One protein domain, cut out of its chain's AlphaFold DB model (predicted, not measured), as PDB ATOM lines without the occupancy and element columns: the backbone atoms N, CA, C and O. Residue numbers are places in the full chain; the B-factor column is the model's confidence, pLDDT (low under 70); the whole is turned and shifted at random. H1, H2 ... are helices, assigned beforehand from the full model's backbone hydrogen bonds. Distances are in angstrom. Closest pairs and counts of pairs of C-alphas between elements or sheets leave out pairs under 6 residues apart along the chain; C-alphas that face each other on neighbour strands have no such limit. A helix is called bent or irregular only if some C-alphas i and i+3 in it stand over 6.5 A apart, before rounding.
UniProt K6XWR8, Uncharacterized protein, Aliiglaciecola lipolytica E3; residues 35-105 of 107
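This is residues 35 to 105 of the 107 residues of an uncharacterized protein of Aliiglaciecola lipolytica E3 (UniProt K6XWR8). Two helical hairpins and a single helix make a small, compact body: H1 and H2 lie side by side as one hairpin, and H3 and the hairpin of H4 and H5 pack over one side of it. H3 crosses near the last residues of H2, while H4 packs on H1 and H5 on H2 near the turn between H1 and H2, and a long link leads from H3 to H4. The printed part has 71 residues with five named helices, in the order H1, H2, H3, H4, H5, and no named strand; the class is all helix, with 44 of the 71 residues in the helices. The whole is compact and rounded, with a radius of gyration of the C-alphas of 10.7 A and spans of 30 by 23 by 20 A.

Find C-alpha 35 at (9.134, -0.343, -23.642), the first printed one; from there H1 runs over residues 35 to 44, 16.1 A from first to last C-alpha, to C-alpha 44 at (-6.715, -3.164, -24.082). H1 is irregular: C-alphas 35 and 38 are 7.8 A apart, and its line is a rough one. After a tight link of 3 residues, H2 runs over residues 48 to 57, 14.3 A long, its x values climbing from -6.643 at C-alpha 48 to 7.649 at C-alpha 57. A short link of 8 residues leads to H3, residues 66 to 74, 12.1 A long. Then read through the long link of 11 residues, where residues 80 to 81 pair with residues 84 to 85, antiparallel, as strands do. H4 follows over residues 86 to 92, 9.9 A long, and after a tight link of 3 residues comes H5, residues 96 to 103, 10.3 A long, ending at C-alpha 103 (-9.482, 10.985, -15.297).

Begin with the helical hairpin of H1 and H2, which touch and run opposite ways at a shallow tilt of 11 degrees; look at Ala 42 and Phe 51, whose C-alphas are the closest at 5.1 A. Next, H2 and H3 touch about perpendicular, at 75 degrees, and their closest C-alphas are those of Leu 55 and Arg 66, 5.6 A apart. H3 and H4 only just touch, with 3 pairs of C-alphas within 8 A, the closest those of Leu 74 and Leu 86 at 6.4 A. H1 and H4 touch and run the same way at a shallow tilt of 29 degrees, with the C-alphas of Val 43 and Ser 90 closest at 5.7 A. The same Ser 90 has its C-alpha 6.0 A from that of Gly 99, the closest pair of the helical hairpin of H4 and H5, which touch and run opposite ways at 38 degrees, only just a steep tilt. H2 and H5 touch at a steep tilt of 47 degrees, the same way, with the C-alphas of Val 48 and Val 98 closest at 5.3 A. H1 and H5 are close but not clearly touching. H1 and H3 are apart, H2 and H4 are apart, and H3 and H5 are only just apart, at 8.3 A. In the backbones of H2, H3, H4 and H5 every O i to N i+4 pair is within hydrogen-bond range; in H1 it is 4 of 6.

Look for the two C-alphas farthest apart at Gly 60 and Asn 94, 30.3 A from each other; the first and last printed C-alphas, Glu 35 and Gln 105, are 22.7 A apart. The printed part has no cut. The link from H3 to H4 is long. In the B-factor column the mean pLDDT of the printed part is 90.4, and one residue, Asn 77 in that long link, is under 70.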
ATOM      1  N   GLU A  35       8.803  -0.494 -25.061       78.50
ATOM      2  CA  GLU A  35       9.134  -0.343 -23.642       78.50
ATOM      3  C   GLU A  35       7.870  -0.101 -22.803       78.50
ATOM      4  O   GLU A  35       7.676  -0.741 -21.768       78.50
ATOM      5  N   TYR A  36       6.926   0.698 -23.305       85.19
ATOM      6  CA  TYR A  36       5.706   1.096 -22.598       85.19
ATOM      7  C   TYR A  36       4.477   0.240 -22.943       85.19
ATOM      8  O   TYR A  36       3.355   0.555 -22.534       85.19
ATOM      9  N   ALA A  37       4.671  -0.897 -23.622       89.62
ATOM     10  CA  ALA A  37       3.587  -1.773 -24.071       89.62
ATOM     11  C   ALA A  37       2.679  -2.284 -22.935       89.62
ATOM     12  O   ALA A  37       1.515  -2.608 -23.174       89.62
ATOM     13  N   SER A  38       3.167  -2.336 -21.688       92.25
ATOM     14  CA  SER A  38       2.360  -2.763 -20.538       92.25
ATOM     15  C   SER A  38       1.203  -1.802 -20.234       92.25
ATOM     16  O   SER A  38       0.127  -2.265 -19.854       92.25
ATOM     17  N   PHE A  39       1.363  -0.497 -20.488       93.38
ATOM     18  CA  PHE A  39       0.267   0.472 -20.386       93.38
ATOM     19  C   PHE A  39      -0.783   0.235 -21.471       93.38
ATOM     20  O   PHE A  39      -1.975   0.174 -21.176       93.38
ATOM     21  N   CYS A  40      -0.349   0.013 -22.714       92.38
ATOM     22  CA  CYS A  40      -1.256  -0.312 -23.813       92.38
ATOM     23  C   CYS A  40      -2.013  -1.622 -23.556       92.38
ATOM     24  O   CYS A  40      -3.213  -1.698 -23.811       92.38
ATOM     25  N   LYS A  41      -1.339  -2.640 -23.003       93.50
ATOM     26  CA  LYS A  41      -1.955  -3.918 -22.615       93.50
ATOM     27  C   LYS A  41      -3.002  -3.728 -21.516       93.50
ATOM     28  O   LYS A  41      -4.089  -4.285 -21.624       93.50
ATOM     29  N   ALA A  42      -2.706  -2.914 -20.504       95.25
ATOM     30  CA  ALA A  42      -3.664  -2.571 -19.455       95.25
ATOM     31  C   ALA A  42      -4.914  -1.880 -20.020       95.25
ATOM     32  O   ALA A  42      -6.027  -2.244 -19.659       95.25
ATOM     33  N   VAL A  43      -4.743  -0.944 -20.959       94.00
ATOM     34  CA  VAL A  43      -5.867  -0.284 -21.639       94.00
ATOM     35  C   VAL A  43      -6.684  -1.274 -22.474       94.00
ATOM     36  O   VAL A  43      -7.905  -1.285 -22.365       94.00
ATOM     37  N   ILE A  44      -6.035  -2.135 -23.268       93.12
ATOM     38  CA  ILE A  44      -6.715  -3.164 -24.082       93.12
ATOM     39  C   ILE A  44      -7.548  -4.101 -23.202       93.12
ATOM     40  O   ILE A  44      -8.679  -4.423 -23.552       93.12
ATOM     41  N   ASN A  45      -6.998  -4.506 -22.057       94.31
ATOM     42  CA  ASN A  45      -7.666  -5.398 -21.114       94.31
ATOM     43  C   ASN A  45      -8.653  -4.670 -20.188       94.31
ATOM     44  O   ASN A  45      -9.302  -5.322 -19.375       94.31
ATOM     45  N   ASN A  46      -8.745  -3.337 -20.277       95.31
ATOM     46  CA  ASN A  46      -9.465  -2.491 -19.324       95.31
ATOM     47  C   ASN A  46      -9.114  -2.820 -17.853       95.31
ATOM     48  O   ASN A  46      -9.977  -2.843 -16.978       95.31
ATOM     49  N   ASP A  47      -7.835  -3.099 -17.599       96.62
ATOM     50  CA  ASP A  47      -7.311  -3.627 -16.342       96.62
ATOM     51  C   ASP A  47      -6.551  -2.536 -15.571       96.62
ATOM     52  O   ASP A  47      -5.414  -2.171 -15.885       96.62
ATOM     53  N   VAL A  48      -7.199  -2.009 -14.529       96.06
ATOM     54  CA  VAL A  48      -6.643  -0.956 -13.665       96.06
ATOM     55  C   VAL A  48      -5.489  -1.473 -12.805       96.06
ATOM     56  O   VAL A  48      -4.583  -0.708 -12.467       96.06
ATOM     57  N   GLU A  49      -5.492  -2.749 -12.429       96.69
ATOM     58  CA  GLU A  49      -4.425  -3.323 -11.615       96.69
ATOM     59  C   GLU A  49      -3.143  -3.441 -12.435       96.69
ATOM     60  O   GLU A  49      -2.098  -2.932 -12.018       96.69
ATOM     61  N   LEU A  50      -3.236  -3.979 -13.653       95.94
ATOM     62  CA  LEU A  50      -2.115  -4.020 -14.589       95.94
ATOM     63  C   LEU A  50      -1.602  -2.613 -14.927       95.94
ATOM     64  O   LEU A  50      -0.390  -2.402 -15.061       95.94
ATOM     65  N   PHE A  51      -2.499  -1.629 -15.005       95.56
ATOM     66  CA  PHE A  51      -2.122  -0.229 -15.181       95.56
ATOM     67  C   PHE A  51      -1.294   0.292 -13.995       95.56
ATOM     68  O   PHE A  51      -0.213   0.855 -14.182       95.56
ATOM     69  N   LYS A  52      -1.738   0.045 -12.757       95.81
ATOM     70  CA  LYS A  52      -1.015   0.429 -11.530       95.81
ATOM     71  C   LYS A  52       0.323  -0.297 -11.389       95.81
ATOM     72  O   LYS A  52       1.305   0.316 -10.967       95.81
ATOM     73  N   ILE A  53       0.388  -1.580 -11.737       96.44
ATOM     74  CA  ILE A  53       1.639  -2.352 -11.769       96.44
ATOM     75  C   ILE A  53       2.607  -1.730 -12.780       96.44
ATOM     76  O   ILE A  53       3.781  -1.534 -12.471       96.44
ATOM     77  N   SER A  54       2.110  -1.331 -13.952       95.00
ATOM     78  CA  SER A  54       2.920  -0.638 -14.957       95.00
ATOM     79  C   SER A  54       3.467   0.690 -14.425       95.00
ATOM     80  O   SER A  54       4.665   0.930 -14.528       95.00
ATOM     81  N   LEU A  55       2.644   1.512 -13.759       95.12
ATOM     82  CA  LEU A  55       3.104   2.764 -13.135       95.12
ATOM     83  C   LEU A  55       4.233   2.543 -12.121       95.12
ATOM     84  O   LEU A  55       5.149   3.353 -12.040       95.12
ATOM     85  N   ASN A  56       4.166   1.459 -11.343       95.94
ATOM     86  CA  ASN A  56       5.205   1.091 -10.381       95.94
ATOM     87  C   ASN A  56       6.531   0.748 -11.041       95.94
ATOM     88  O   ASN A  56       7.578   1.181 -10.569       95.94
ATOM     89  N   ARG A  57       6.470  -0.040 -12.116       94.50
ATOM     90  CA  ARG A  57       7.649  -0.547 -12.818       94.50
ATOM     91  C   ARG A  57       8.541   0.576 -13.344       94.50
ATOM     92  O   ARG A  57       9.749   0.408 -13.382       94.50
ATOM     93  N   PHE A  58       7.939   1.705 -13.706       91.94
ATOM     94  CA  PHE A  58       8.633   2.850 -14.295       91.94
ATOM     95  C   PHE A  58       8.985   3.960 -13.297       91.94
ATOM     96  O   PHE A  58       9.434   5.038 -13.698       91.94
ATOM     97  N   VAL A  59       8.795   3.738 -11.992       93.62
ATOM     98  CA  VAL A  59       9.312   4.663 -10.974       93.62
ATOM     99  C   VAL A  59      10.841   4.618 -10.985       93.62
ATOM    100  O   VAL A  59      11.438   3.550 -11.015       93.62
ATOM    101  N   GLY A  60      11.471   5.790 -10.956       86.69
ATOM    102  CA  GLY A  60      12.917   5.963 -11.103       86.69
ATOM    103  C   GLY A  60      13.361   6.146 -12.554       86.69
ATOM    104  O   GLY A  60      14.319   6.871 -12.793       86.69
ATOM    105  N   GLU A  61      12.624   5.579 -13.511       87.69
ATOM    106  CA  GLU A  61      12.901   5.716 -14.945       87.69
ATOM    107  C   GLU A  61      12.149   6.906 -15.558       87.69
ATOM    108  O   GLU A  61      12.757   7.826 -16.096       87.69
ATOM    109  N   LEU A  62      10.818   6.940 -15.412       83.88
ATOM    110  CA  LEU A  62       9.960   7.995 -15.973       83.88
ATOM    111  C   LEU A  62       9.608   9.095 -14.965       83.88
ATOM    112  O   LEU A  62       9.086  10.150 -15.331       83.88
ATOM    113  N   GLY A  63       9.859   8.862 -13.677       87.75
ATOM    114  CA  GLY A  63       9.593   9.841 -12.630       87.75
ATOM    115  C   GLY A  63       9.902   9.330 -11.229       87.75
ATOM    116  O   GLY A  63       9.915   8.132 -10.971       87.75
ATOM    117  N   SER A  64      10.097  10.252 -10.286       91.00
ATOM    118  CA  SER A  64      10.464   9.935  -8.895       91.00
ATOM    119  C   SER A  64       9.341   9.311  -8.052       91.00
ATOM    120  O   SER A  64       9.563   8.931  -6.908       91.00
ATOM    121  N   SER A  65       8.120   9.221  -8.582       93.88
ATOM    122  CA  SER A  65       6.966   8.616  -7.909       93.88
ATOM    123  C   SER A  65       5.926   8.158  -8.927       93.88
ATOM    124  O   SER A  65       5.906   8.653 -10.054       93.88
ATOM    125  N   ARG A  66       4.997   7.285  -8.513       93.69
ATOM    126  CA  ARG A  66       3.880   6.821  -9.363       93.69
ATOM    127  C   ARG A  66       3.109   7.970 -10.006       93.69
ATOM    128  O   ARG A  66       2.767   7.886 -11.176       93.69
ATOM    129  N   GLN A  67       2.852   9.042  -9.259       92.00
ATOM    130  CA  GLN A  67       2.103  10.189  -9.772       92.00
ATOM    131  C   GLN A  67       2.903  10.965 -10.825       92.00
ATOM    132  O   GLN A  67       2.334  11.446 -11.802       92.00
ATOM    133  N   ARG A  68       4.231  11.064 -10.668       90.06
ATOM    134  CA  ARG A  68       5.105  11.666 -11.687       90.06
ATOM    135  C   ARG A  68       5.181  10.803 -12.943       90.06
ATOM    136  O   ARG A  68       5.084  11.356 -14.032       90.06
ATOM    137  N   VAL A  69       5.275   9.481 -12.788       92.62
ATOM    138  CA  VAL A  69       5.194   8.527 -13.904       92.62
ATOM    139  C   VAL A  69       3.860   8.683 -14.629       92.62
ATOM    140  O   VAL A  69       3.853   8.871 -15.836       92.62
ATOM    141  N   LEU A  70       2.740   8.699 -13.902       92.94
ATOM    142  CA  LEU A  70       1.410   8.878 -14.483       92.94
ATOM    143  C   LEU A  70       1.316  10.172 -15.295       92.94
ATOM    144  O   LEU A  70       0.948  10.133 -16.462       92.94
ATOM    145  N   LYS A  71       1.718  11.308 -14.711       90.44
ATOM    146  CA  LYS A  71       1.740  12.593 -15.425       90.44
ATOM    147  C   LYS A  71       2.617  12.545 -16.673       90.44
ATOM    148  O   LYS A  71       2.253  13.132 -17.682       90.44
ATOM    149  N   ARG A  72       3.760  11.855 -16.619       88.69
ATOM    150  CA  ARG A  72       4.665  11.732 -17.765       88.69
ATOM    151  C   ARG A  72       4.069  10.872 -18.873       88.69
ATOM    152  O   ARG A  72       4.135  11.270 -20.023       88.69
ATOM    153  N   VAL A  73       3.467   9.742 -18.519       89.50
ATOM    154  CA  VAL A  73       2.829   8.807 -19.456       89.50
ATOM    155  C   VAL A  73       1.598   9.430 -20.125       89.50
ATOM    156  O   VAL A  73       1.334   9.153 -21.290       89.50
ATOM    157  N   LEU A  74       0.857  10.278 -19.406       89.12
ATOM    158  CA  LEU A  74      -0.311  10.992 -19.931       89.12
ATOM    159  C   LEU A  74       0.033  12.292 -20.668       89.12
ATOM    160  O   LEU A  74      -0.827  12.823 -21.361       89.12
ATOM    161  N   ALA A  75       1.251  12.818 -20.509       85.06
ATOM    162  CA  ALA A  75       1.680  13.997 -21.248       85.06
ATOM    163  C   ALA A  75       1.732  13.686 -22.748       85.06
ATOM    164  O   ALA A  75       2.172  12.601 -23.145       85.06
ATOM    165  N   ASP A  76       1.323  14.656 -23.564       70.06
ATOM    166  CA  ASP A  76       1.205  14.500 -25.012       70.06
ATOM    167  C   ASP A  76       2.432  13.810 -25.624       70.06
ATOM    168  O   ASP A  76       3.577  14.234 -25.441       70.06
ATOM    169  N   ASN A  77       2.164  12.729 -26.359       67.38
ATOM    170  CA  ASN A  77       3.129  11.947 -27.136       67.38
ATOM    171  C   ASN A  77       4.283  11.281 -26.354       67.38
ATOM    172  O   ASN A  77       5.231  10.831 -26.988       67.38
ATOM    173  N   ASN A  78       4.235  11.170 -25.018       78.62
ATOM    174  CA  ASN A  78       5.271  10.417 -24.281       78.62
ATOM    175  C   ASN A  78       5.104   8.904 -24.368       78.62
ATOM    176  O   ASN A  78       6.086   8.183 -24.471       78.62
ATOM    177  N   VAL A  79       3.866   8.426 -24.266       85.62
ATOM    178  CA  VAL A  79       3.545   7.011 -24.428       85.62
ATOM    179  C   VAL A  79       2.437   6.907 -25.446       85.62
ATOM    180  O   VAL A  79       1.333   7.422 -25.242       85.62
ATOM    181  N   THR A  80       2.745   6.232 -26.549       87.31
ATOM    182  CA  THR A  80       1.791   6.029 -27.633       87.31
ATOM    183  C   THR A  80       1.410   4.561 -27.768       87.31
ATOM    184  O   THR A  80       2.245   3.657 -27.731       87.31
ATOM    185  N   CYS A  81       0.116   4.322 -27.947       87.69
ATOM    186  CA  CYS A  81      -0.445   3.012 -28.235       87.69
ATOM    187  C   CYS A  81      -1.036   3.042 -29.638       87.69
ATOM    188  O   CYS A  81      -2.006   3.756 -29.892       87.69
ATOM    189  N   SER A  82      -0.444   2.285 -30.566       85.56
ATOM    190  CA  SER A  82      -0.856   2.295 -31.978       85.56
ATOM    191  C   SER A  82      -0.819   3.701 -32.603       85.56
ATOM    192  O   SER A  82      -1.693   4.048 -33.393       85.56
ATOM    193  N   GLY A  83       0.176   4.512 -32.226       85.56
ATOM    194  CA  GLY A  83       0.358   5.882 -32.721       85.56
ATOM    195  C   GLY A  83      -0.597   6.929 -32.134       85.56
ATOM    196  O   GLY A  83      -0.603   8.057 -32.610       85.56
ATOM    197  N   GLN A  84      -1.399   6.573 -31.127       88.06
ATOM    198  CA  GLN A  84      -2.308   7.489 -30.427       88.06
ATOM    199  C   GLN A  84      -1.859   7.678 -28.981       88.06
ATOM    200  O   GLN A  84      -1.219   6.785 -28.417       88.06
ATOM    201  N   SER A  85      -2.216   8.805 -28.360       89.38
ATOM    202  CA  SER A  85      -1.950   8.997 -26.932       89.38
ATOM    203  C   SER A  85      -2.689   7.946 -26.097       89.38
ATOM    204  O   SER A  85      -3.705   7.385 -26.517       89.38
ATOM    205  N   LEU A  86      -2.197   7.667 -24.889       89.06
ATOM    206  CA  LEU A  86      -2.826   6.697 -23.990       89.06
ATOM    207  C   LEU A  86      -4.300   7.035 -23.699       89.06
ATOM    208  O   LEU A  86      -5.143   6.140 -23.628       89.06
ATOM    209  N   VAL A  87      -4.605   8.331 -23.562       89.94
ATOM    210  CA  VAL A  87      -5.958   8.842 -23.306       89.94
ATOM    211  C   VAL A  87      -6.861   8.571 -24.507       89.94
ATOM    212  O   VAL A  87      -7.891   7.914 -24.357       89.94
ATOM    213  N   GLU A  88      -6.444   8.979 -25.708       91.00
ATOM    214  CA  GLU A  88      -7.187   8.729 -26.951       91.00
ATOM    215  C   GLU A  88      -7.396   7.236 -27.207       91.00
ATOM    216  O   GLU A  88      -8.487   6.798 -27.579       91.00
ATOM    217  N   PHE A  89      -6.355   6.436 -26.980       91.06
ATOM    218  CA  PHE A  89      -6.409   4.996 -27.161       91.06
ATOM    219  C   PHE A  89      -7.380   4.343 -26.169       91.06
ATOM    220  O   PHE A  89      -8.150   3.463 -26.560       91.06
ATOM    221  N   SER A  90      -7.407   4.804 -24.913       92.38
ATOM    222  CA  SER A  90      -8.356   4.323 -23.900       92.38
ATOM    223  C   SER A  90      -9.809   4.641 -24.248       92.38
ATOM    224  O   SER A  90     -10.658   3.749 -24.168       92.38
ATOM    225  N   ALA A  91     -10.081   5.855 -24.736       92.31
ATOM    226  CA  ALA A  91     -11.402   6.259 -25.203       92.31
ATOM    227  C   ALA A  91     -11.851   5.414 -26.406       92.31
ATOM    228  O   ALA A  91     -12.932   4.832 -26.391       92.31
ATOM    229  N   LYS A  92     -10.986   5.252 -27.415       93.44
ATOM    230  CA  LYS A  92     -11.273   4.443 -28.610       93.44
ATOM    231  C   LYS A  92     -11.550   2.971 -28.291       93.44
ATOM    232  O   LYS A  92     -12.325   2.324 -28.992       93.44
ATOM    233  N   ARG A  93     -10.903   2.425 -27.258       91.69
ATOM    234  CA  ARG A  93     -11.079   1.035 -26.809       91.69
ATOM    235  C   ARG A  93     -12.247   0.844 -25.840       91.69
ATOM    236  O   ARG A  93     -12.481  -0.292 -25.442       91.69
ATOM    237  N   ASN A  94     -12.977   1.904 -25.476       92.38
ATOM    238  CA  ASN A  94     -14.004   1.869 -24.429       92.38
ATOM    239  C   ASN A  94     -13.479   1.258 -23.115       92.38
ATOM    240  O   ASN A  94     -14.165   0.487 -22.443       92.38
ATOM    241  N   ALA A  95     -12.237   1.585 -22.747       93.75
ATOM    242  CA  ALA A  95     -11.613   1.102 -21.522       93.75
ATOM    243  C   ALA A  95     -12.119   1.902 -20.311       93.75
ATOM    244  O   ALA A  95     -11.383   2.691 -19.727       93.75
ATOM    245  N   THR A  96     -13.393   1.735 -19.947       93.44
ATOM    246  CA  THR A  96     -14.083   2.592 -18.967       93.44
ATOM    247  C   THR A  96     -13.412   2.613 -17.595       93.44
ATOM    248  O   THR A  96     -13.355   3.660 -16.964       93.44
ATOM    249  N   GLN A  97     -12.870   1.490 -17.114       95.00
ATOM    250  CA  GLN A  97     -12.254   1.434 -15.783       95.00
ATOM    251  C   GLN A  97     -10.907   2.158 -15.772       95.00
ATOM    252  O   GLN A  97     -10.642   2.971 -14.886       95.00
ATOM    253  N   VAL A  98     -10.071   1.901 -16.781       93.94
ATOM    254  CA  VAL A  98      -8.775   2.576 -16.932       93.94
ATOM    255  C   VAL A  98      -8.969   4.058 -17.256       93.94
ATOM    256  O   VAL A  98      -8.291   4.894 -16.670       93.94
ATOM    257  N   GLY A  99      -9.934   4.404 -18.108       92.12
ATOM    258  CA  GLY A  99     -10.292   5.785 -18.436       92.12
ATOM    259  C   GLY A  99     -10.775   6.573 -17.216       92.12
ATOM    260  O   GLY A  99     -10.285   7.677 -16.970       92.12
ATOM    261  N   SER A 100     -11.651   5.990 -16.392       92.94
ATOM    262  CA  SER A 100     -12.073   6.599 -15.122       92.94
ATOM    263  C   SER A 100     -10.905   6.758 -14.150       92.94
ATOM    264  O   SER A 100     -10.776   7.799 -13.513       92.94
ATOM    265  N   PHE A 101     -10.018   5.761 -14.061       93.31
ATOM    266  CA  PHE A 101      -8.812   5.853 -13.237       93.31
ATOM    267  C   PHE A 101      -7.881   6.983 -13.697       93.31
ATOM    268  O   PHE A 101      -7.367   7.716 -12.861       93.31
ATOM    269  N   ILE A 102      -7.665   7.126 -15.007       89.94
ATOM    270  CA  ILE A 102      -6.838   8.192 -15.585       89.94
ATOM    271  C   ILE A 102      -7.450   9.565 -15.281       89.94
ATOM    272  O   ILE A 102      -6.741  10.455 -14.818       89.94
ATOM    273  N   THR A 103      -8.760   9.717 -15.495       87.81
ATOM    274  CA  THR A 103      -9.482  10.985 -15.297       87.81
ATOM    275  C   THR A 103      -9.443  11.425 -13.833       87.81
ATOM    276  O   THR A 103      -9.050  12.551 -13.550       87.81
ATOM    277  N   ALA A 104      -9.700  10.503 -12.898       87.94
ATOM    278  CA  ALA A 104      -9.682  10.771 -11.456       87.94
ATOM    279  C   ALA A 104      -8.303  11.175 -10.891       87.94
ATOM    280  O   ALA A 104      -8.188  11.484  -9.709       87.94
ATOM    281  N   GLN A 105      -7.239  11.089 -11.691       79.56
ATOM    282  CA  GLN A 105      -5.872  11.465 -11.313       79.56
ATOM    283  C   GLN A 105      -5.355  12.684 -12.098       79.56
ATOM    284  O   GLN A 105      -4.233  13.140 -11.849       79.56
TER     285      GLN A 105